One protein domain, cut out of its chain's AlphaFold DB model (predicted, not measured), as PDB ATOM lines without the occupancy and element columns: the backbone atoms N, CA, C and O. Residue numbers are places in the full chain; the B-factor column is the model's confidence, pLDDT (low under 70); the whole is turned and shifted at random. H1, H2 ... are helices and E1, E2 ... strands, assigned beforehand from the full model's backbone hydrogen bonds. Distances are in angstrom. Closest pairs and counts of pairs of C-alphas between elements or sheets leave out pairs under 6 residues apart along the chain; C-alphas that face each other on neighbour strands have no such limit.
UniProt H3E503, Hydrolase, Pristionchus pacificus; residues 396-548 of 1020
ATOM      1  N   HIS A 396     -49.050  -1.039 -39.895       37.72
ATOM      2  CA  HIS A 396     -48.481  -2.320 -40.356       37.72
ATOM      3  C   HIS A 396     -47.024  -2.566 -39.884       37.72
ATOM      4  O   HIS A 396     -46.486  -3.643 -40.127       37.72
ATOM      5  N   SER A 397     -46.376  -1.584 -39.236       39.91
ATOM      6  CA  SER A 397     -44.950  -1.576 -38.826       39.91
ATOM      7  C   SER A 397     -44.632  -0.271 -38.064       39.91
ATOM      8  O   SER A 397     -45.143   0.762 -38.496       39.91
ATOM      9  N   TRP A 398     -43.809  -0.167 -37.008       45.97
ATOM     10  CA  TRP A 398     -43.013  -1.110 -36.186       45.97
ATOM     11  C   TRP A 398     -42.900  -0.550 -34.734       45.97
ATOM     12  O   TRP A 398     -43.331   0.570 -34.499       45.97
ATOM     13  N   ASP A 399     -42.276  -1.300 -33.806       45.16
ATOM     14  CA  ASP A 399     -41.630  -0.850 -32.536       45.16
ATOM     15  C   ASP A 399     -42.391   0.235 -31.717       45.16
ATOM     16  O   ASP A 399     -42.264   1.428 -31.969       45.16
ATOM     17  N   LEU A 400     -43.178  -0.169 -30.707       44.91
ATOM     18  CA  LEU A 400     -44.107   0.711 -29.959       44.91
ATOM     19  C   LEU A 400     -43.732   0.924 -28.475       44.91
ATOM     20  O   LEU A 400     -44.588   1.247 -27.651       44.91
ATOM     21  N   ARG A 401     -42.450   0.781 -28.115       45.56
ATOM     22  CA  ARG A 401     -41.975   0.766 -26.713       45.56
ATOM     23  C   ARG A 401     -42.319   1.993 -25.850       45.56
ATOM     24  O   ARG A 401     -42.306   1.871 -24.633       45.56
ATOM     25  N   TYR A 402     -42.679   3.143 -26.426       48.38
ATOM     26  CA  TYR A 402     -43.050   4.367 -25.682       48.38
ATOM     27  C   TYR A 402     -44.513   4.806 -25.925       48.38
ATOM     28  O   TYR A 402     -44.894   5.961 -25.700       48.38
ATOM     29  N   GLY A 403     -45.353   3.846 -26.334       45.06
ATOM     30  CA  GLY A 403     -46.741   4.015 -26.787       45.06
ATOM     31  C   GLY A 403     -47.760   4.549 -25.774       45.06
ATOM     32  O   GLY A 403     -48.903   4.805 -26.157       45.06
ATOM     33  N   ALA A 404     -47.392   4.771 -24.507       44.78
ATOM     34  CA  ALA A 404     -48.250   5.476 -23.546       44.78
ATOM     35  C   ALA A 404     -48.465   6.942 -23.948       44.78
ATOM     36  O   ALA A 404     -49.544   7.496 -23.739       44.78
ATOM     37  N   ARG A 405     -47.444   7.555 -24.565       54.66
ATOM     38  CA  ARG A 405     -47.506   8.931 -25.059       54.66
ATOM     39  C   ARG A 405     -47.416   9.023 -26.577       54.66
ATOM     40  O   ARG A 405     -48.188   9.784 -27.138       54.66
ATOM     41  N   TYR A 406     -46.537   8.271 -27.240       60.38
ATOM     42  CA  TYR A 406     -46.261   8.469 -28.669       60.38
ATOM     43  C   TYR A 406     -46.543   7.220 -29.518       60.38
ATOM     44  O   TYR A 406     -45.869   6.206 -29.366       60.38
ATOM     45  N   ASN A 407     -47.499   7.311 -30.451       61.84
ATOM     46  CA  ASN A 407     -47.768   6.280 -31.469       61.84
ATOM     47  C   ASN A 407     -47.217   6.710 -32.838       61.84
ATOM     48  O   ASN A 407     -47.337   7.879 -33.192       61.84
ATOM     49  N   ILE A 408     -46.708   5.774 -33.648       64.19
ATOM     50  CA  ILE A 408     -46.419   6.030 -35.072       64.19
ATOM     51  C   ILE A 408     -47.603   5.593 -35.928       64.19
ATOM     52  O   ILE A 408     -48.019   4.437 -35.891       64.19
ATOM     53  N   VAL A 409     -48.093   6.511 -36.755       60.62
ATOM     54  CA  VAL A 409     -49.081   6.253 -37.800       60.62
ATOM     55  C   VAL A 409     -48.368   6.271 -39.158       60.62
ATOM     56  O   VAL A 409     -47.972   7.347 -39.607       60.62
ATOM     57  N   PRO A 410     -48.174   5.118 -39.828       59.88
ATOM     58  CA  PRO A 410     -47.720   5.087 -41.213       59.88
ATOM     59  C   PRO A 410     -48.878   5.481 -42.139       59.88
ATOM     60  O   PRO A 410     -49.934   4.849 -42.134       59.88
ATOM     61  N   GLU A 411     -48.688   6.526 -42.940       54.97
ATOM     62  CA  GLU A 411     -49.742   7.093 -43.798       54.97
ATOM     63  C   GLU A 411     -49.823   6.396 -45.161       54.97
ATOM     64  O   GLU A 411     -50.881   6.340 -45.789       54.97
ATOM     65  N   SER A 412     -48.708   5.827 -45.627       53.94
ATOM     66  CA  SER A 412     -48.690   4.911 -46.765       53.94
ATOM     67  C   SER A 412     -47.546   3.906 -46.647       53.94
ATOM     68  O   SER A 412     -46.511   4.206 -46.063       53.94
ATOM     69  N   TYR A 413     -47.731   2.715 -47.216       50.25
ATOM     70  CA  TYR A 413     -46.715   1.668 -47.342       50.25
ATOM     71  C   TYR A 413     -46.782   1.142 -48.777       50.25
ATOM     72  O   TYR A 413     -47.863   0.764 -49.232       50.25
ATOM     73  N   ARG A 414     -45.674   1.200 -49.527       47.66
ATOM     74  CA  ARG A 414     -45.716   1.080 -51.004       47.66
ATOM     75  C   ARG A 414     -44.985  -0.120 -51.608       47.66
ATOM     76  O   ARG A 414     -45.278  -0.475 -52.748       47.66
ATOM     77  N   ASP A 415     -44.057  -0.745 -50.887       49.34
ATOM     78  CA  ASP A 415     -43.256  -1.863 -51.403       49.34
ATOM     79  C   ASP A 415     -42.679  -2.701 -50.240       49.34
ATOM     80  O   ASP A 415     -41.968  -2.128 -49.412       49.34
ATOM     81  N   PRO A 416     -42.949  -4.022 -50.142       44.53
ATOM     82  CA  PRO A 416     -42.323  -4.883 -49.132       44.53
ATOM     83  C   PRO A 416     -40.803  -5.002 -49.292       44.53
ATOM     84  O   PRO A 416     -40.070  -5.009 -48.305       44.53
ATOM     85  N   ASP A 417     -40.330  -5.028 -50.541       43.84
ATOM     86  CA  ASP A 417     -38.924  -5.273 -50.897       43.84
ATOM     87  C   ASP A 417     -38.086  -3.978 -50.870       43.84
ATOM     88  O   ASP A 417     -36.853  -3.986 -50.927       43.84
ATOM     89  N   ARG A 418     -38.769  -2.833 -50.776       53.31
ATOM     90  CA  ARG A 418     -38.206  -1.493 -50.593       53.31
ATOM     91  C   ARG A 418     -39.083  -0.722 -49.623       53.31
ATOM     92  O   ARG A 418     -39.679   0.278 -50.018       53.31
ATOM     93  N   VAL A 419     -39.157  -1.217 -48.384       55.53
ATOM     94  CA  VAL A 419     -39.936  -0.646 -47.272       55.53
ATOM     95  C   VAL A 419     -39.849   0.877 -47.306       55.53
ATOM     96  O   VAL A 419     -38.837   1.458 -46.930       55.53
ATOM     97  N   ARG A 420     -40.902   1.511 -47.825       64.94
ATOM     98  CA  ARG A 420     -41.025   2.960 -47.970       64.94
ATOM     99  C   ARG A 420     -42.350   3.400 -47.400       64.94
ATOM    100  O   ARG A 420     -43.400   2.923 -47.842       64.94
ATOM    101  N   PHE A 421     -42.266   4.302 -46.433       65.88
ATOM    102  CA  PHE A 421     -43.414   4.787 -45.690       65.88
ATOM    103  C   PHE A 421     -43.231   6.248 -45.284       65.88
ATOM    104  O   PHE A 421     -42.161   6.646 -44.830       65.88
ATOM    105  N   SER A 422     -44.289   7.039 -45.446       71.19
ATOM    106  CA  SER A 422     -44.452   8.316 -44.747       71.19
ATOM    107  C   SER A 422     -45.092   8.048 -43.382       71.19
ATOM    108  O   SER A 422     -45.866   7.095 -43.236       71.19
ATOM    109  N   ALA A 423     -44.746   8.840 -42.366       71.31
ATOM    110  CA  ALA A 423     -45.155   8.583 -40.988       71.31
ATOM    111  C   ALA A 423     -45.371   9.863 -40.173       71.31
ATOM    112  O   ALA A 423     -44.668  10.858 -40.347       71.31
ATOM    113  N   THR A 424     -46.291   9.775 -39.216       73.75
ATOM    114  CA  THR A 424     -46.625  10.842 -38.267       73.75
ATOM    115  C   THR A 424     -46.635  10.273 -36.841       73.75
ATOM    116  O   THR A 424     -47.165   9.188 -36.605       73.75
ATOM    117  N   ILE A 425     -46.019  10.981 -35.889       77.12
ATOM    118  CA  ILE A 425     -45.970  10.632 -34.461       77.12
ATOM    119  C   ILE A 425     -47.107  11.353 -33.722       77.12
ATOM    120  O   ILE A 425     -47.108  12.576 -33.625       77.12
ATOM    121  N   TYR A 426     -48.052  10.609 -33.160       72.69
ATOM    122  CA  TYR A 426     -49.198  11.133 -32.411       72.69
ATOM    123  C   TYR A 426     -48.921  11.156 -30.897       72.69
ATOM    124  O   TYR A 426     -48.649  10.103 -30.316       72.69
ATOM    125  N   ASP A 427     -49.000  12.331 -30.258       72.88
ATOM    126  CA  ASP A 427     -48.907  12.524 -28.801       72.88
ATOM    127  C   ASP A 427     -50.286  12.365 -28.137       72.88
ATOM    128  O   ASP A 427     -51.084  13.304 -28.090       72.88
ATOM    129  N   LYS A 428     -50.542  11.183 -27.569       63.97
ATOM    130  CA  LYS A 428     -51.785  10.810 -26.873       63.97
ATOM    131  C   LYS A 428     -52.126  11.701 -25.676       63.97
ATOM    132  O   LYS A 428     -53.298  11.811 -25.335       63.97
ATOM    133  N   LEU A 429     -51.134  12.308 -25.013       66.44
ATOM    134  CA  LEU A 429     -51.367  13.138 -23.821       66.44
ATOM    135  C   LEU A 429     -51.676  14.599 -24.165       66.44
ATOM    136  O   LEU A 429     -52.195  15.328 -23.321       66.44
ATOM    137  N   LYS A 430     -51.340  15.032 -25.383       71.69
ATOM    138  CA  LYS A 430     -51.596  16.390 -25.884       71.69
ATOM    139  C   LYS A 430     -52.653  16.454 -26.993       71.69
ATOM    140  O   LYS A 430     -53.076  17.560 -27.313       71.69
ATOM    141  N   ASP A 431     -53.037  15.313 -27.568       75.75
ATOM    142  CA  ASP A 431     -53.891  15.186 -28.761       75.75
ATOM    143  C   ASP A 431     -53.341  15.977 -29.969       75.75
ATOM    144  O   ASP A 431     -54.029  16.783 -30.598       75.75
ATOM    145  N   ILE A 432     -52.044  15.798 -30.266       78.81
ATOM    146  CA  ILE A 432     -51.360  16.468 -31.391       78.81
ATOM    147  C   ILE A 432     -50.530  15.503 -32.238       78.81
ATOM    148  O   ILE A 432     -49.978  14.524 -31.743       78.81
ATOM    149  N   ASN A 433     -50.389  15.835 -33.521       78.81
ATOM    150  CA  ASN A 433     -49.539  15.123 -34.471       78.81
ATOM    151  C   ASN A 433     -48.217  15.868 -34.706       78.81
ATOM    152  O   ASN A 433     -48.203  17.073 -34.962       78.81
ATOM    153  N   HIS A 434     -47.119  15.120 -34.681       79.94
ATOM    154  CA  HIS A 434     -45.766  15.536 -35.028       79.94
ATOM    155  C   HIS A 434     -45.345  14.851 -36.332       79.94
ATOM    156  O   HIS A 434     -45.310  13.624 -36.415       79.94
ATOM    157  N   THR A 435     -44.996  15.628 -37.352       77.62
ATOM    158  CA  THR A 435     -44.423  15.106 -38.601       77.62
ATOM    159  C   THR A 435     -43.106  14.370 -38.329       77.62
ATOM    160  O   THR A 435     -42.213  14.941 -37.701       77.62
ATOM    161  N   VAL A 436     -42.942  13.143 -38.835       71.00
ATOM    162  CA  VAL A 436     -41.602  12.546 -38.984       71.00
ATOM    163  C   VAL A 436     -40.950  13.183 -40.212       71.00
ATOM    164  O   VAL A 436     -41.608  13.330 -41.236       71.00
ATOM    165  N   GLY A 437     -39.667  13.549 -40.130       70.56
ATOM    166  CA  GLY A 437     -38.908  14.083 -41.269       70.56
ATOM    167  C   GLY A 437     -38.752  15.601 -41.311       70.56
ATOM    168  O   GLY A 437     -38.902  16.301 -40.311       70.56
ATOM    169  N   LEU A 438     -38.395  16.099 -42.496       68.25
ATOM    170  CA  LEU A 438     -38.305  17.524 -42.820       68.25
ATOM    171  C   LEU A 438     -39.616  18.041 -43.430       68.25
ATOM    172  O   LEU A 438     -39.953  19.212 -43.256       68.25
ATOM    173  N   THR A 439     -40.365  17.179 -44.127       66.25
ATOM    174  CA  THR A 439     -41.698  17.486 -44.665       66.25
ATOM    175  C   THR A 439     -42.687  16.357 -44.379       66.25
ATOM    176  O   THR A 439     -42.309  15.194 -44.288       66.25
ATOM    177  N   ALA A 440     -43.984  16.679 -44.332       61.53
ATOM    178  CA  ALA A 440     -45.058  15.685 -44.192       61.53
ATOM    179  C   ALA A 440     -45.247  14.786 -45.435       61.53
ATOM    180  O   ALA A 440     -46.158  13.968 -45.481       61.53
ATOM    181  N   THR A 441     -44.411  14.952 -46.462       64.31
ATOM    182  CA  THR A 441     -44.415  14.154 -47.698       64.31
ATOM    183  C   THR A 441     -43.151  13.309 -47.873       64.31
ATOM    184  O   THR A 441     -42.991  12.667 -48.910       64.31
ATOM    185  N   ASP A 442     -42.255  13.301 -46.883       71.75
ATOM    186  CA  ASP A 442     -41.024  12.512 -46.910       71.75
ATOM    187  C   ASP A 442     -41.334  10.996 -46.847       71.75
ATOM    188  O   ASP A 442     -42.121  10.539 -46.014       71.75
ATOM    189  N   GLU A 443     -40.696  10.194 -47.711       74.62
ATOM    190  CA  GLU A 443     -40.734   8.722 -47.652       74.62
ATOM    191  C   GLU A 443     -39.465   8.188 -46.963       74.62
ATOM    192  O   GLU A 443     -38.353   8.364 -47.467       74.62
ATOM    193  N   PHE A 444     -39.620   7.473 -45.847       77.62
ATOM    194  CA  PHE A 444     -38.512   6.878 -45.091       77.62
ATOM    195  C   PHE A 444     -38.287   5.416 -45.462       77.62
ATOM    196  O   PHE A 444     -39.228   4.699 -45.794       77.62
ATOM    197  N   THR A 445     -37.033   4.969 -45.370       76.44
ATOM    198  CA  THR A 445     -36.609   3.587 -45.685       76.44
ATOM    199  C   THR A 445     -36.301   2.728 -44.458       76.44
ATOM    200  O   THR A 445     -36.264   1.503 -44.546       76.44
ATOM    201  N   ALA A 446     -36.111   3.360 -43.301       79.44
ATOM    202  CA  ALA A 446     -36.004   2.722 -41.995       79.44
ATOM    203  C   ALA A 446     -36.403   3.730 -40.907       79.44
ATOM    204  O   ALA A 446     -36.268   4.939 -41.107       79.44
ATOM    205  N   PHE A 447     -36.860   3.232 -39.758       81.94
ATOM    206  CA  PHE A 447     -37.147   4.009 -38.549       81.94
ATOM    207  C   PHE A 447     -36.761   3.181 -37.317       81.94
ATOM    208  O   PHE A 447     -36.908   1.956 -37.333       81.94
ATOM    209  N   LYS A 448     -36.289   3.833 -36.250       82.62
ATOM    210  CA  LYS A 448     -35.987   3.210 -34.960       82.62
ATOM    211  C   LYS A 448     -36.238   4.182 -33.797       82.62
ATOM    212  O   LYS A 448     -35.781   5.320 -33.848       82.62
ATOM    213  N   TRP A 449     -36.923   3.721 -32.747       81.88
ATOM    214  CA  TRP A 449     -36.964   4.402 -31.444       81.88
ATOM    215  C   TRP A 449     -35.744   4.047 -30.594       81.88
ATOM    216  O   TRP A 449     -35.175   2.961 -30.737       81.88
ATOM    217  N   SER A 450     -35.402   4.958 -29.692       83.62
ATOM    218  CA  SER A 450     -34.394   4.767 -28.643       83.62
ATOM    219  C   SER A 450     -35.033   4.141 -27.385       83.62
ATOM    220  O   SER A 450     -36.189   3.716 -27.431       83.62
ATOM    221  N   HIS A 451     -34.305   4.078 -26.271       74.62
ATOM    222  CA  HIS A 451     -34.803   3.707 -24.937       74.62
ATOM    223  C   HIS A 451     -35.451   4.889 -24.171       74.62
ATOM    224  O   HIS A 451     -35.880   4.750 -23.021       74.62
ATOM    225  N   GLY A 452     -35.573   6.051 -24.815       76.25
ATOM    226  CA  GLY A 452     -36.322   7.214 -24.348       76.25
ATOM    227  C   GLY A 452     -37.223   7.817 -25.432       76.25
ATOM    228  O   GLY A 452     -37.869   7.122 -26.211       76.25
ATOM    229  N   SER A 453     -37.293   9.152 -25.479       78.38
ATOM    230  CA  SER A 453     -38.125   9.876 -26.463       78.38
ATOM    231  C   SER A 453     -37.442  10.140 -27.810       78.38
ATOM    232  O   SER A 453     -38.089  10.621 -28.740       78.38
ATOM    233  N   ALA A 454     -36.148   9.842 -27.927       87.25
ATOM    234  CA  ALA A 454     -35.387  10.075 -29.144       87.25
ATOM    235  C   ALA A 454     -35.701   9.029 -30.230       87.25
ATOM    236  O   ALA A 454     -36.098   7.895 -29.939       87.25
ATOM    237  N   TYR A 455     -35.489   9.385 -31.495       88.12
ATOM    238  CA  TYR A 455     -35.676   8.482 -32.629       88.12
ATOM    239  C   TYR A 455     -34.713   8.768 -33.783       88.12
ATOM    240  O   TYR A 455     -34.104   9.835 -33.880       88.12
ATOM    241  N   SER A 456     -34.594   7.797 -34.686       90.62
ATOM    242  CA  SER A 456     -33.818   7.903 -35.918       90.62
ATOM    243  C   SER A 456     -34.566   7.308 -37.109       90.62
ATOM    244  O   SER A 456     -35.345   6.367 -36.965       90.62
ATOM    245  N   PHE A 457     -34.337   7.861 -38.297       88.56
ATOM    246  CA  PHE A 457     -34.913   7.386 -39.555       88.56
ATOM    247  C   PHE A 457     -33.939   7.575 -40.719       88.56
ATOM    248  O   PHE A 457     -32.958   8.311 -40.603       88.56
ATOM    249  N   VAL A 458     -34.229   6.935 -41.854       87.75
ATOM    250  CA  VAL A 458     -33.418   7.051 -43.077       87.75
ATOM    251  C   VAL A 458     -34.226   7.643 -44.228       87.75
ATOM    252  O   VAL A 458     -35.168   7.011 -44.710       87.75
ATOM    253  N   ASN A 459     -33.819   8.821 -44.708       87.25
ATOM    254  CA  ASN A 459     -34.355   9.492 -45.900       87.25
ATOM    255  C   ASN A 459     -33.225   9.652 -46.939       87.25
ATOM    256  O   ASN A 459     -32.090   9.929 -46.570       87.25
ATOM    257  N   GLU A 460     -33.497   9.411 -48.224       85.56
ATOM    258  CA  GLU A 460     -32.504   9.395 -49.324       85.56
ATOM    259  C   GLU A 460     -31.205   8.592 -49.054       85.56
ATOM    260  O   GLU A 460     -30.150   8.859 -49.634       85.56
ATOM    261  N   ASN A 461     -31.295   7.527 -48.246       86.75
ATOM    262  CA  ASN A 461     -30.176   6.704 -47.751       86.75
ATOM    263  C   ASN A 461     -29.241   7.398 -46.731       86.75
ATOM    264  O   ASN A 461     -28.198   6.837 -46.389       86.75
ATOM    265  N   ASP A 462     -29.611   8.582 -46.240       91.50
ATOM    266  CA  ASP A 462     -28.974   9.280 -45.124       91.50
ATOM    267  C   ASP A 462     -29.734   9.055 -43.811       91.50
ATOM    268  O   ASP A 462     -30.964   9.083 -43.780       91.50
ATOM    269  N   VAL A 463     -28.993   8.880 -42.715       92.88
ATOM    270  CA  VAL A 463     -29.531   8.756 -41.356       92.88
ATOM    271  C   VAL A 463     -29.788  10.142 -40.769       92.88
ATOM    272  O   VAL A 463     -28.948  11.047 -40.835       92.88
ATOM    273  N   PHE A 464     -30.945  10.275 -40.134       92.94
ATOM    274  CA  PHE A 464     -31.369  11.432 -39.360       92.94
ATOM    275  C   PHE A 464     -31.628  11.022 -37.909       92.94
ATOM    276  O   PHE A 464     -32.015   9.884 -37.643       92.94
ATOM    277  N   TYR A 465     -31.450  11.952 -36.975       93.44
ATOM    278  CA  TYR A 465     -31.720  11.771 -35.547       93.44
ATOM    279  C   TYR A 465     -32.555  12.934 -35.005       93.44
ATOM    280  O   TYR A 465     -32.325  14.084 -35.379       93.44
ATOM    281  N   ALA A 466     -33.478  12.658 -34.086       91.12
ATOM    282  CA  ALA A 466     -34.206  13.661 -33.317       91.12
ATOM    283  C   ALA A 466     -34.262  13.259 -31.837       91.12
ATOM    284  O   ALA A 466     -34.617  12.132 -31.509       91.12
ATOM    285  N   ALA A 467     -33.958  14.197 -30.935       89.56
ATOM    286  CA  ALA A 467     -33.902  13.929 -29.493       89.56
ATOM    287  C   ALA A 467     -35.282  13.763 -28.817       89.56
ATOM    288  O   ALA A 467     -35.354  13.256 -27.702       89.56
ATOM    289  N   ALA A 468     -36.358  14.227 -29.460       87.00
ATOM    290  CA  ALA A 468     -37.754  14.046 -29.050       87.00
ATOM    291  C   ALA A 468     -38.691  14.384 -30.232       87.00
ATOM    292  O   ALA A 468     -38.260  15.107 -31.136       87.00
ATOM    293  N   PRO A 469     -39.977  13.972 -30.229       84.94
ATOM    294  CA  PRO A 469     -40.949  14.350 -31.265       84.94
ATOM    295  C   PRO A 469     -41.189  15.863 -31.384       84.94
ATOM    296  O   PRO A 469     -41.507  16.356 -32.463       84.94
ATOM    297  N   GLU A 470     -40.972  16.633 -30.311       84.25
ATOM    298  CA  GLU A 470     -41.034  18.101 -30.348       84.25
ATOM    299  C   GLU A 470     -39.735  18.782 -30.838       84.25
ATOM    300  O   GLU A 470     -39.612  20.007 -30.742       84.25
ATOM    301  N   LYS A 471     -38.735  18.028 -31.320       88.19
ATOM    302  CA  LYS A 471     -37.449  18.559 -31.809       88.19
ATOM    303  C   LYS A 471     -37.273  18.288 -33.309       88.19
ATOM    304  O   LYS A 471     -37.568  17.183 -33.756       88.19
ATOM    305  N   PRO A 472     -36.759  19.261 -34.090       88.00
ATOM    306  CA  PRO A 472     -36.483  19.042 -35.505       88.00
ATOM    307  C   PRO A 472     -35.362  18.001 -35.676       88.00
ATOM    308  O   PRO A 472     -34.388  18.041 -34.916       88.00
ATOM    309  N   PRO A 473     -35.461  17.094 -36.663       91.44
ATOM    310  CA  PRO A 473     -34.416  16.117 -36.920       91.44
ATOM    311  C   PRO A 473     -33.176  16.755 -37.555       91.44
ATOM    312  O   PRO A 473     -33.268  17.644 -38.403       91.44
ATOM    313  N   ILE A 474     -32.004  16.247 -37.182       92.50
ATOM    314  CA  ILE A 474     -30.706  16.593 -37.767       92.50
ATOM    315  C   ILE A 474     -30.217  15.459 -38.675       92.50
ATOM    316  O   ILE A 474     -30.336  14.287 -38.319       92.50
ATOM    317  N   LYS A 475     -29.652  15.791 -39.844       93.12
ATOM    318  CA  LYS A 475     -28.982  14.810 -40.716       93.12
ATOM    319  C   LYS A 475     -27.594  14.511 -40.152       93.12
ATOM    320  O   LYS A 475     -26.831  15.449 -39.931       93.12
ATOM    321  N   ILE A 476     -27.261  13.236 -39.934       94.38
ATOM    322  CA  ILE A 476     -25.988  12.837 -39.300       94.38
ATOM    323  C   ILE A 476     -24.991  12.156 -40.254       94.38
ATOM    324  O   ILE A 476     -23.840  11.947 -39.869       94.38
ATOM    325  N   THR A 477     -25.382  11.848 -41.497       94.19
ATOM    326  CA  THR A 477     -24.530  11.248 -42.553       94.19
ATOM    327  C   THR A 477     -24.521  12.080 -43.848       94.19
ATOM    328  O   THR A 477     -25.219  13.091 -43.942       94.19
ATOM    329  N   ASN A 478     -23.713  11.692 -44.851       91.44
ATOM    330  CA  ASN A 478     -23.794  12.274 -46.200       91.44
ATOM    331  C   ASN A 478     -23.662  11.225 -47.328       91.44
ATOM    332  O   ASN A 478     -22.579  10.974 -47.866       91.44
ATOM    333  N   ALA A 479     -24.784  10.608 -47.689       87.75
ATOM    334  CA  ALA A 479     -24.906   9.495 -48.627       87.75
ATOM    335  C   ALA A 479     -24.484   9.854 -50.061       87.75
ATOM    336  O   ALA A 479     -23.806   9.065 -50.720       87.75
ATOM    337  N   GLN A 480     -24.839  11.052 -50.542       84.06
ATOM    338  CA  GLN A 480     -24.545  11.485 -51.917       84.06
ATOM    339  C   GLN A 480     -23.038  11.702 -52.162       84.06
ATOM    340  O   GLN A 480     -22.517  11.318 -53.208       84.06
ATOM    341  N   GLU A 481     -22.330  12.284 -51.189       88.19
ATOM    342  CA  GLU A 481     -20.883  12.539 -51.259       88.19
ATOM    343  C   GLU A 481     -20.074  11.242 -51.136       88.19
ATOM    344  O   GLU A 481     -19.194  10.960 -51.951       88.19
ATOM    345  N   THR A 482     -20.410  10.420 -50.141       86.00
ATOM    346  CA  THR A 482     -19.691   9.172 -49.830       86.00
ATOM    347  C   THR A 482     -20.070   8.001 -50.738       86.00
ATOM    348  O   THR A 482     -19.331   7.019 -50.802       86.00
ATOM    349  N   LYS A 483     -21.204   8.092 -51.448       87.88
ATOM    350  CA  LYS A 483     -21.821   7.014 -52.247       87.88
ATOM    351  C   LYS A 483     -22.122   5.767 -51.411       87.88
ATOM    352  O   LYS A 483     -21.958   4.635 -51.873       87.88
ATOM    353  N   MET A 484     -22.570   5.987 -50.177       86.81
ATOM    354  CA  MET A 484     -22.917   4.960 -49.193       86.81
ATOM    355  C   MET A 484     -24.405   5.036 -48.834       86.81
ATOM    356  O   MET A 484     -24.966   6.117 -48.691       86.81
ATOM    357  N   ILE A 485     -25.026   3.877 -48.647       86.50
ATOM    358  CA  ILE A 485     -26.344   3.701 -48.036       86.50
ATOM    359  C   ILE A 485     -26.121   3.505 -46.537       86.50
ATOM    360  O   ILE A 485     -25.463   2.535 -46.155       86.50
ATOM    361  N   TYR A 486     -26.652   4.407 -45.709       90.12
ATOM    362  CA  TYR A 486     -26.545   4.376 -44.248       90.12
ATOM    363  C   TYR A 486     -27.872   3.979 -43.592       90.12
ATOM    364  O   TYR A 486     -28.940   4.331 -44.083       90.12
ATOM    365  N   GLY A 487     -27.811   3.240 -42.479       85.38
ATOM    366  CA  GLY A 487     -28.958   2.894 -41.623       85.38
ATOM    367  C   GLY A 487     -30.054   2.033 -42.264       85.38
ATOM    368  O   GLY A 487     -31.039   1.713 -41.600       85.38
ATOM    369  N   ALA A 488     -29.898   1.631 -43.526       78.69
ATOM    370  CA  ALA A 488     -30.870   0.877 -44.312       78.69
ATOM    371  C   ALA A 488     -30.202  -0.275 -45.085       78.69
ATOM    372  O   ALA A 488     -28.985  -0.295 -45.298       78.69
ATOM    373  N   TRP A 489     -31.004  -1.250 -45.514       70.75
ATOM    374  CA  TRP A 489     -30.518  -2.446 -46.201       70.75
ATOM    375  C   TRP A 489     -30.352  -2.227 -47.705       70.75
ATOM    376  O   TRP A 489     -31.307  -1.925 -48.417       70.75
ATOM    377  N   ASN A 490     -29.150  -2.490 -48.218       67.44
ATOM    378  CA  ASN A 490     -28.945  -2.700 -49.647       67.44
ATOM    379  C   ASN A 490     -29.195  -4.179 -49.980       67.44
ATOM    380  O   ASN A 490     -28.319  -5.018 -49.764       67.44
ATOM    381  N   TYR A 491     -30.377  -4.502 -50.513       60.62
ATOM    382  CA  TYR A 491     -30.724  -5.876 -50.891       60.62
ATOM    383  C   TYR A 491     -29.728  -6.481 -51.901       60.62
ATOM    384  O   TYR A 491     -29.302  -7.620 -51.728       60.62
ATOM    385  N   MET A 492     -29.241  -5.709 -52.885       52.66
ATOM    386  CA  MET A 492     -28.271  -6.220 -53.872       52.66
ATOM    387  C   MET A 492     -26.895  -6.554 -53.273       52.66
ATOM    388  O   MET A 492     -26.159  -7.330 -53.871       52.66
ATOM    389  N   ALA A 493     -26.554  -6.001 -52.106       49.66
ATOM    390  CA  ALA A 493     -25.306  -6.298 -51.400       49.66
ATOM    391  C   ALA A 493     -25.407  -7.498 -50.432       49.66
ATOM    392  O   ALA A 493     -24.381  -7.924 -49.906       49.66
ATOM    393  N   ASN A 494     -26.618  -8.008 -50.155       50.78
ATOM    394  CA  ASN A 494     -26.873  -8.962 -49.061       50.78
ATOM    395  C   ASN A 494     -27.725 -10.177 -49.447       50.78
ATOM    396  O   ASN A 494     -27.542 -11.244 -48.868       50.78
ATOM    397  N   GLY A 495     -28.652 -10.042 -50.398       54.06
ATOM    398  CA  GLY A 495     -29.566 -11.124 -50.753       54.06
ATOM    399  C   GLY A 495     -30.558 -11.474 -49.652       54.06
ATOM    400  O   GLY A 495     -31.021 -10.591 -48.933       54.06
ATOM    401  N   GLU A 496     -30.830 -12.769 -49.474       52.25
ATOM    402  CA  GLU A 496     -31.733 -13.266 -48.424       52.25
ATOM    403  C   GLU A 496     -31.250 -12.992 -46.997       52.25
ATOM    404  O   GLU A 496     -32.079 -12.897 -46.089       52.25
ATOM    405  N   LEU A 497     -29.948 -12.744 -46.787       52.09
ATOM    406  CA  LEU A 497     -29.496 -12.172 -45.517       52.09
ATOM    407  C   LEU A 497     -30.262 -10.883 -45.215       52.09
ATOM    408  O   LEU A 497     -30.648 -10.687 -44.075       52.09
ATOM    409  N   GLY A 498     -30.592 -10.075 -46.227       46.75
ATOM    410  CA  GLY A 498     -31.450  -8.899 -46.104       46.75
ATOM    411  C   GLY A 498     -32.863  -9.194 -45.586       46.75
ATOM    412  O   GLY A 498     -33.370  -8.394 -44.811       46.75
ATOM    413  N   PHE A 499     -33.490 -10.328 -45.920       48.00
ATOM    414  CA  PHE A 499     -34.821 -10.689 -45.396       48.00
ATOM    415  C   PHE A 499     -34.784 -11.157 -43.934       48.00
ATOM    416  O   PHE A 499     -35.718 -10.884 -43.174       48.00
ATOM    417  N   ILE A 500     -33.704 -11.820 -43.511       49.72
ATOM    418  CA  ILE A 500     -33.485 -12.173 -42.100       49.72
ATOM    419  C   ILE A 500     -33.109 -10.909 -41.307       49.72
ATOM    420  O   ILE A 500     -33.742 -10.574 -40.307       49.72
ATOM    421  N   GLN A 501     -32.138 -10.149 -41.812       47.88
ATOM    422  CA  GLN A 501     -31.621  -8.913 -41.227       47.88
ATOM    423  C   GLN A 501     -32.659  -7.782 -41.167       47.88
ATOM    424  O   GLN A 501     -32.625  -6.984 -40.234       47.88
ATOM    425  N   LEU A 502     -33.649  -7.745 -42.068       45.56
ATOM    426  CA  LEU A 502     -34.800  -6.834 -41.977       45.56
ATOM    427  C   LEU A 502     -35.551  -6.953 -40.638       45.56
ATOM    428  O   LEU A 502     -36.149  -5.968 -40.209       45.56
ATOM    429  N   ARG A 503     -35.480  -8.106 -39.953       47.97
ATOM    430  CA  ARG A 503     -36.009  -8.295 -38.587       47.97
ATOM    431  C   ARG A 503     -35.042  -7.809 -37.495       47.97
ATOM    432  O   ARG A 503     -35.497  -7.329 -36.463       47.97
ATOM    433  N   ILE A 504     -33.734  -7.917 -37.734       54.00
ATOM    434  CA  ILE A 504     -32.644  -7.536 -36.809       54.00
ATOM    435  C   ILE A 504     -32.466  -6.000 -36.750       54.00
ATOM    436  O   ILE A 504     -32.022  -5.450 -35.741       54.00
ATOM    437  N   GLY A 505     -32.866  -5.290 -37.812       68.56
ATOM    438  CA  GLY A 505     -32.764  -3.830 -37.920       68.56
ATOM    439  C   GLY A 505     -31.345  -3.355 -38.247       68.56
ATOM    440  O   GLY A 505     -30.379  -4.070 -38.021       68.56
ATOM    441  N   SER A 506     -31.214  -2.179 -38.864       81.44
ATOM    442  CA  SER A 506     -29.942  -1.633 -39.387       81.44
ATOM    443  C   SER A 506     -29.420  -0.414 -38.607       81.44
ATOM    444  O   SER A 506     -28.448   0.226 -39.024       81.44
ATOM    445  N   MET A 507     -30.087  -0.097 -37.493       89.62
ATOM    446  CA  MET A 507     -29.812   1.000 -36.563       89.62
ATOM    447  C   MET A 507     -30.132   0.530 -35.135       89.62
ATOM    448  O   MET A 507     -31.194  -0.058 -34.911       89.62
ATOM    449  N   TRP A 508     -29.236   0.793 -34.182       90.44
ATOM    450  CA  TRP A 508     -29.302   0.273 -32.811       90.44
ATOM    451  C   TRP A 508     -28.849   1.342 -31.803       90.44
ATOM    452  O   TRP A 508     -27.672   1.709 -31.770       90.44
ATOM    453  N   PHE A 509     -29.776   1.839 -30.983       91.19
ATOM    454  CA  PHE A 509     -29.477   2.750 -29.871       91.19
ATOM    455  C   PHE A 509     -28.864   2.004 -28.682       91.19
ATOM    456  O   PHE A 509     -29.221   0.847 -28.455       91.19
ATOM    457  N   SER A 510     -27.967   2.661 -27.941       91.81
ATOM    458  CA  SER A 510     -27.505   2.177 -26.637       91.81
ATOM    459  C   SER A 510     -28.638   2.217 -25.597       91.81
ATOM    460  O   SER A 510     -29.556   3.029 -25.737       91.81
ATOM    461  N   PRO A 511     -28.587   1.379 -24.542       87.50
ATOM    462  CA  PRO A 511     -29.557   1.412 -23.442       87.50
ATOM    463  C   PRO A 511     -29.678   2.783 -22.757       87.50
ATOM    464  O   PRO A 511     -30.738   3.118 -22.234       87.50
ATOM    465  N   ASP A 512     -28.603   3.577 -22.776       87.00
ATOM    466  CA  ASP A 512     -28.524   4.922 -22.201       87.00
ATOM    467  C   ASP A 512     -28.832   6.084 -23.176       87.00
ATOM    468  O   ASP A 512     -28.614   7.245 -22.821       87.00
ATOM    469  N   ASP A 513     -29.300   5.791 -24.397       87.56
ATOM    470  CA  ASP A 513     -29.589   6.732 -25.498       87.56
ATOM    471  C   ASP A 513     -28.416   7.610 -25.997       87.56
ATOM    472  O   ASP A 513     -28.585   8.365 -26.962       87.56
ATOM    473  N   LYS A 514     -27.206   7.520 -25.421       91.00
ATOM    474  CA  LYS A 514     -26.068   8.368 -25.830       91.00
ATOM    475  C   LYS A 514     -25.530   8.040 -27.215       91.00
ATOM    476  O   LYS A 514     -24.946   8.918 -27.860       91.00
ATOM    477  N   PHE A 515     -25.685   6.798 -27.665       94.19
ATOM    478  CA  PHE A 515     -25.083   6.301 -28.894       94.19
ATOM    479  C   PHE A 515     -26.111   5.699 -29.846       94.19
ATOM    480  O   PHE A 515     -26.997   4.944 -29.457       94.19
ATOM    481  N   LEU A 516     -25.922   5.971 -31.135       95.19
ATOM    482  CA  LEU A 516     -26.631   5.323 -32.229       95.19
ATOM    483  C   LEU A 516     -25.620   4.599 -33.117       95.19
ATOM    484  O   LEU A 516     -24.864   5.230 -33.861       95.19
ATOM    485  N   ALA A 517     -25.613   3.271 -33.049       95.19
ATOM    486  CA  ALA A 517     -24.891   2.431 -33.991       95.19
ATOM    487  C   ALA A 517     -25.715   2.242 -35.273       95.19
ATOM    488  O   ALA A 517     -26.935   2.086 -35.211       95.19
ATOM    489  N   TYR A 518     -25.073   2.221 -36.441       93.44
ATOM    490  CA  TYR A 518     -25.744   1.925 -37.710       93.44
ATOM    491  C   TYR A 518     -24.819   1.293 -38.748       93.44
ATOM    492  O   TYR A 518     -23.608   1.528 -38.796       93.44
ATOM    493  N   ARG A 519     -25.423   0.483 -39.622       89.38
ATOM    494  CA  ARG A 519     -24.754  -0.108 -40.783       89.38
ATOM    495  C   ARG A 519     -24.554   0.930 -41.893       89.38
ATOM    496  O   ARG A 519     -25.395   1.806 -42.091       89.38
ATOM    497  N   ALA A 520     -23.497   0.768 -42.686       88.94
ATOM    498  CA  ALA A 520     -23.366   1.385 -44.002       88.94
ATOM    499  C   ALA A 520     -22.897   0.385 -45.079       88.94
ATOM    500  O   ALA A 520     -22.127  -0.537 -44.791       88.94
ATOM    501  N   THR A 521     -23.322   0.580 -46.333       84.56
ATOM    502  CA  THR A 521     -22.851  -0.186 -47.512       84.56
ATOM    503  C   THR A 521     -22.693   0.702 -48.754       84.56
ATOM    504  O   THR A 521     -23.502   1.605 -48.938       84.56
ATOM    505  N   PRO A 522     -21.707   0.468 -49.637       83.94
ATOM    506  CA  PRO A 522     -21.603   1.156 -50.925       83.94
ATOM    507  C   PRO A 522     -22.873   1.063 -51.789       83.94
ATOM    508  O   PRO A 522     -23.455  -0.011 -51.953       83.94
ATOM    509  N   MET A 523     -23.255   2.178 -52.420       78.75
ATOM    510  CA  MET A 523     -24.319   2.231 -53.436       78.75
ATOM    511  C   MET A 523     -23.954   1.425 -54.691       78.75
ATOM    512  O   MET A 523     -24.813   0.791 -55.297       78.75
ATOM    513  N   ASN A 524     -22.669   1.418 -55.061       67.31
ATOM    514  CA  ASN A 524     -22.152   0.767 -56.270       67.31
ATOM    515  C   ASN A 524     -21.901  -0.749 -56.107       67.31
ATOM    516  O   ASN A 524     -21.158  -1.324 -56.901       67.31
ATOM    517  N   ALA A 525     -22.495  -1.403 -55.102       60.81
ATOM    518  CA  ALA A 525     -22.434  -2.856 -54.937       60.81
ATOM    519  C   ALA A 525     -22.946  -3.561 -56.209       60.81
ATOM    520  O   ALA A 525     -24.134  -3.492 -56.543       60.81
ATOM    521  N   THR A 526     -22.042  -4.195 -56.962       52.78
ATOM    522  CA  THR A 526     -22.396  -4.843 -58.233       52.78
ATOM    523  C   THR A 526     -22.992  -6.228 -57.981       52.78
ATOM    524  O   THR A 526     -22.659  -6.886 -56.999       52.78
ATOM    525  N   LYS A 527     -23.831  -6.720 -58.903       52.28
ATOM    526  CA  LYS A 527     -24.538  -8.016 -58.795       52.28
ATOM    527  C   LYS A 527     -23.639  -9.276 -58.742       52.28
ATOM    528  O   LYS A 527     -24.150 -10.374 -58.927       52.28
ATOM    529  N   LYS A 528     -22.318  -9.144 -58.578       52.38
ATOM    530  CA  LYS A 528     -21.351 -10.256 -58.600       52.38
ATOM    531  C   LYS A 528     -20.415 -10.326 -57.391       52.38
ATOM    532  O   LYS A 528     -19.750 -11.344 -57.237       52.38
ATOM    533  N   GLU A 529     -20.349  -9.293 -56.550       63.66
ATOM    534  CA  GLU A 529     -19.379  -9.225 -55.449       63.66
ATOM    535  C   GLU A 529     -20.072  -8.925 -54.116       63.66
ATOM    536  O   GLU A 529     -20.760  -7.913 -53.955       63.66
ATOM    537  N   ILE A 530     -19.878  -9.821 -53.145       70.25
ATOM    538  CA  ILE A 530     -20.402  -9.665 -51.786       70.25
ATOM    539  C   ILE A 530     -19.717  -8.450 -51.156       70.25
ATOM    540  O   ILE A 530     -18.493  -8.400 -51.048       70.25
ATOM    541  N   THR A 531     -20.502  -7.452 -50.755       71.00
ATOM    542  CA  THR A 531     -19.961  -6.159 -50.329       71.00
ATOM    543  C   THR A 531     -19.896  -6.065 -48.804       71.00
ATOM    544  O   THR A 531     -20.932  -6.020 -48.137       71.00
ATOM    545  N   VAL A 532     -18.675  -5.989 -48.264       76.94
ATOM    546  CA  VAL A 532     -18.402  -5.920 -46.817       76.94
ATOM    547  C   VAL A 532     -19.152  -4.752 -46.163       76.94
ATOM    548  O   VAL A 532     -19.107  -3.611 -46.635       76.94
ATOM    549  N   ALA A 533     -19.847  -5.028 -45.058       80.25
ATOM    550  CA  ALA A 533     -20.521  -3.999 -44.273       80.25
ATOM    551  C   ALA A 533     -19.513  -3.093 -43.544       80.25
ATOM    552  O   ALA A 533     -18.539  -3.567 -42.972       80.25
ATOM    553  N   SER A 534     -19.778  -1.787 -43.497       88.38
ATOM    554  CA  SER A 534     -19.134  -0.893 -42.527       88.38
ATOM    555  C   SER A 534     -20.069  -0.648 -41.345       88.38
ATOM    556  O   SER A 534     -21.279  -0.519 -41.537       88.38
ATOM    557  N   LEU A 535     -19.506  -0.542 -40.143       92.50
ATOM    558  CA  LEU A 535     -20.220  -0.175 -38.921       92.50
ATOM    559  C   LEU A 535     -19.804   1.239 -38.497       92.50
ATOM    560  O   LEU A 535     -18.629   1.605 -38.580       92.50
ATOM    561  N   PHE A 536     -20.776   2.035 -38.072       95.19
ATOM    562  CA  PHE A 536     -20.597   3.398 -37.586       95.19
ATOM    563  C   PHE A 536     -21.271   3.539 -36.223       95.19
ATOM    564  O   PHE A 536     -22.295   2.903 -35.978       95.19
ATOM    565  N   ILE A 537     -20.721   4.395 -35.363       95.94
ATOM    566  CA  ILE A 537     -21.356   4.820 -34.110       95.94
ATOM    567  C   ILE A 537     -21.385   6.348 -34.088       95.94
ATOM    568  O   ILE A 537     -20.375   7.000 -34.362       95.94
ATOM    569  N   TRP A 538     -22.539   6.927 -33.770       96.12
ATOM    570  CA  TRP A 538     -22.734   8.361 -33.567       96.12
ATOM    571  C   TRP A 538     -23.061   8.656 -32.104       96.12
ATOM    572  O   TRP A 538     -23.870   7.949 -31.512       96.12
ATOM    573  N   SER A 539     -22.429   9.684 -31.535       95.38
ATOM    574  CA  SER A 539     -22.698  10.166 -30.175       95.38
ATOM    575  C   SER A 539     -23.646  11.361 -30.212       95.38
ATOM    576  O   SER A 539     -23.377  12.344 -30.911       95.38
ATOM    577  N   ALA A 540     -24.711  11.297 -29.413       91.81
ATOM    578  CA  ALA A 540     -25.660  12.387 -29.220       91.81
ATOM    579  C   ALA A 540     -25.064  13.576 -28.446       91.81
ATOM    580  O   ALA A 540     -25.476  14.712 -28.667       91.81
ATOM    581  N   GLU A 541     -24.073  13.326 -27.584       91.00
ATOM    582  CA  GLU A 541     -23.389  14.355 -26.792       91.00
ATOM    583  C   GLU A 541     -22.319  15.098 -27.610       91.00
ATOM    584  O   GLU A 541     -22.267  16.328 -27.587       91.00
ATOM    585  N   GLU A 542     -21.485  14.383 -28.382       92.88
ATOM    586  CA  GLU A 542     -20.498  15.024 -29.270       92.88
ATOM    587  C   GLU A 542     -21.113  15.571 -30.571       92.88
ATOM    588  O   GLU A 542     -20.493  16.401 -31.243       92.88
ATOM    589  N   GLY A 543     -22.273  15.051 -30.987       92.75
ATOM    590  CA  GLY A 543     -22.862  15.278 -32.310       92.75
ATOM    591  C   GLY A 543     -22.091  14.620 -33.467       92.75
ATOM    592  O   GLY A 543     -22.377  14.904 -34.632       92.75
ATOM    593  N   LYS A 544     -21.111  13.750 -33.179       92.94
ATOM    594  CA  LYS A 544     -20.156  13.193 -34.155       92.94
ATOM    595  C   LYS A 544     -20.341  11.699 -34.384       92.94
ATOM    596  O   LYS A 544     -20.471  10.923 -33.435       92.94
ATOM    597  N   GLN A 545     -20.211  11.294 -35.647       93.31
ATOM    598  CA  GLN A 545     -20.049   9.896 -36.045       93.31
ATOM    599  C   GLN A 545     -18.571   9.494 -36.135       93.31
ATOM    600  O   GLN A 545     -17.722  10.295 -36.526       93.31
ATOM    601  N   LYS A 546     -18.282   8.230 -35.824       94.81
ATOM    602  CA  LYS A 546     -17.009   7.554 -36.088       94.81
ATOM    603  C   LYS A 546     -17.295   6.310 -36.932       94.81
ATOM    604  O   LYS A 546     -18.220   5.556 -36.627       94.81
ATOM    605  N   LYS A 547     -16.503   6.085 -37.988       95.06
ATOM    606  CA  LYS A 547     -16.449   4.778 -38.658       95.06
ATOM    607  C   LYS A 547     -15.623   3.847 -37.778       95.06
ATOM    608  O   LYS A 547     -14.493   4.193 -37.447       95.06
ATOM    609  N   MET A 548     -16.157   2.677 -37.452       95.38
ATOM    610  CA  MET A 548     -15.455   1.727 -36.596       95.38
ATOM    611  C   MET A 548     -14.384   0.959 -37.377       95.38
ATOM    612  O   MET A 548     -14.630   0.467 -38.483       95.38
TER     613      MET A 548
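AT A GLANCE: This is residues 396 to 548 of the 1020 residues of the protein "Hydrolase" of Pristionchus pacificus (UniProt H3E503). What stands out first? A small sandwich of two sheets, E4 E5 E6 facing the strongly twisted E7 E8 E9 E10 E11, has a third sheet, E1 E2 E3, set loosely beyond E4 E5 E6, and the short helices H2 and H3 at its side. What is it built of? The printed part has 153 residues, with eleven named strands and three named helices, in the order E1 E2 E3 E4 E5 E6 H1 E7 H2 H3 E8 E9 E10 E11 along the chain; the class is mixed, helices and strands, and under half of the residues are in named elements. How large is it? It is compact, with a radius of gyration of the C-alphas of 15.3 A and spans of 52 by 36 by 26 A.

HOW THE PARTS SIT: How do the first strands pair? E1, residues 406 to 413, E2, 421 to 427, and E3, 432 to 435, form a meander, each strand the antiparallel neighbour of the one before; N 409 and O 424, and N 425 and O 434, are each 2.8 A apart, within hydrogen-bond range. E3 and E4, residues 446 to 449, are apart. What makes the sandwich, two sheets face to face? E4, E5, residues 455 to 459, and E6, residues 462 to 466, form a second meander, with N 448 and O 456 at 2.8 A and N 464 and O 457 at 2.9 A. Its partner is a branched sheet of E7, residues 484 to 486, and a third meander, E8, 507 to 509, E9, 515 to 522, E10, 534 to 539, and E11, 545 to 547; the facing parts are 10.0 A centre to centre. How is that sheet joined? E7 and E8 lie on one side of E9 and E10 on the other, with N 485 and O 521, N 508 and O 517, and N 520 and O 534 each at 2.8 A; N 546 and O 537 of E11 and E10 are also 2.8 A apart. Where are the helices? H1, residues 479 to 482, only grazes the branched sheet; H2, residues 491 to 494, and H3, residues 497 to 504, are close but not clearly touching, their closest C-alphas, of Tyr 491 and Gly 498, 5.7 A apart. H3 has 2 of 4 O i to N i+4 pairs within range; H1 and H2 are too short for one.

IN THESE COORDINATES: Where does the first element begin? C-alpha 406 of E1 is at (-46.261, 8.469, -28.669), and E1 is 19.9 A long. Where does the last end? C-alpha 547 of E11 is at (-16.449, 4.778, -38.658). Which others are long? E9 measures 22.9 A, E2 19.4 A and E10 17.0 A.

THE WHOLE: How far does it reach? The C-alphas of Lys 430 and Lys 528, the two farthest apart, are 51.9 A apart; the printed part has no cut. Which links are long? E6 to H1 and E9 to E10. Where is confidence low? The mean pLDDT of the printed part is 74.5, and 54 residues are under 70, among them residues 396 to 421 and 490 to 505.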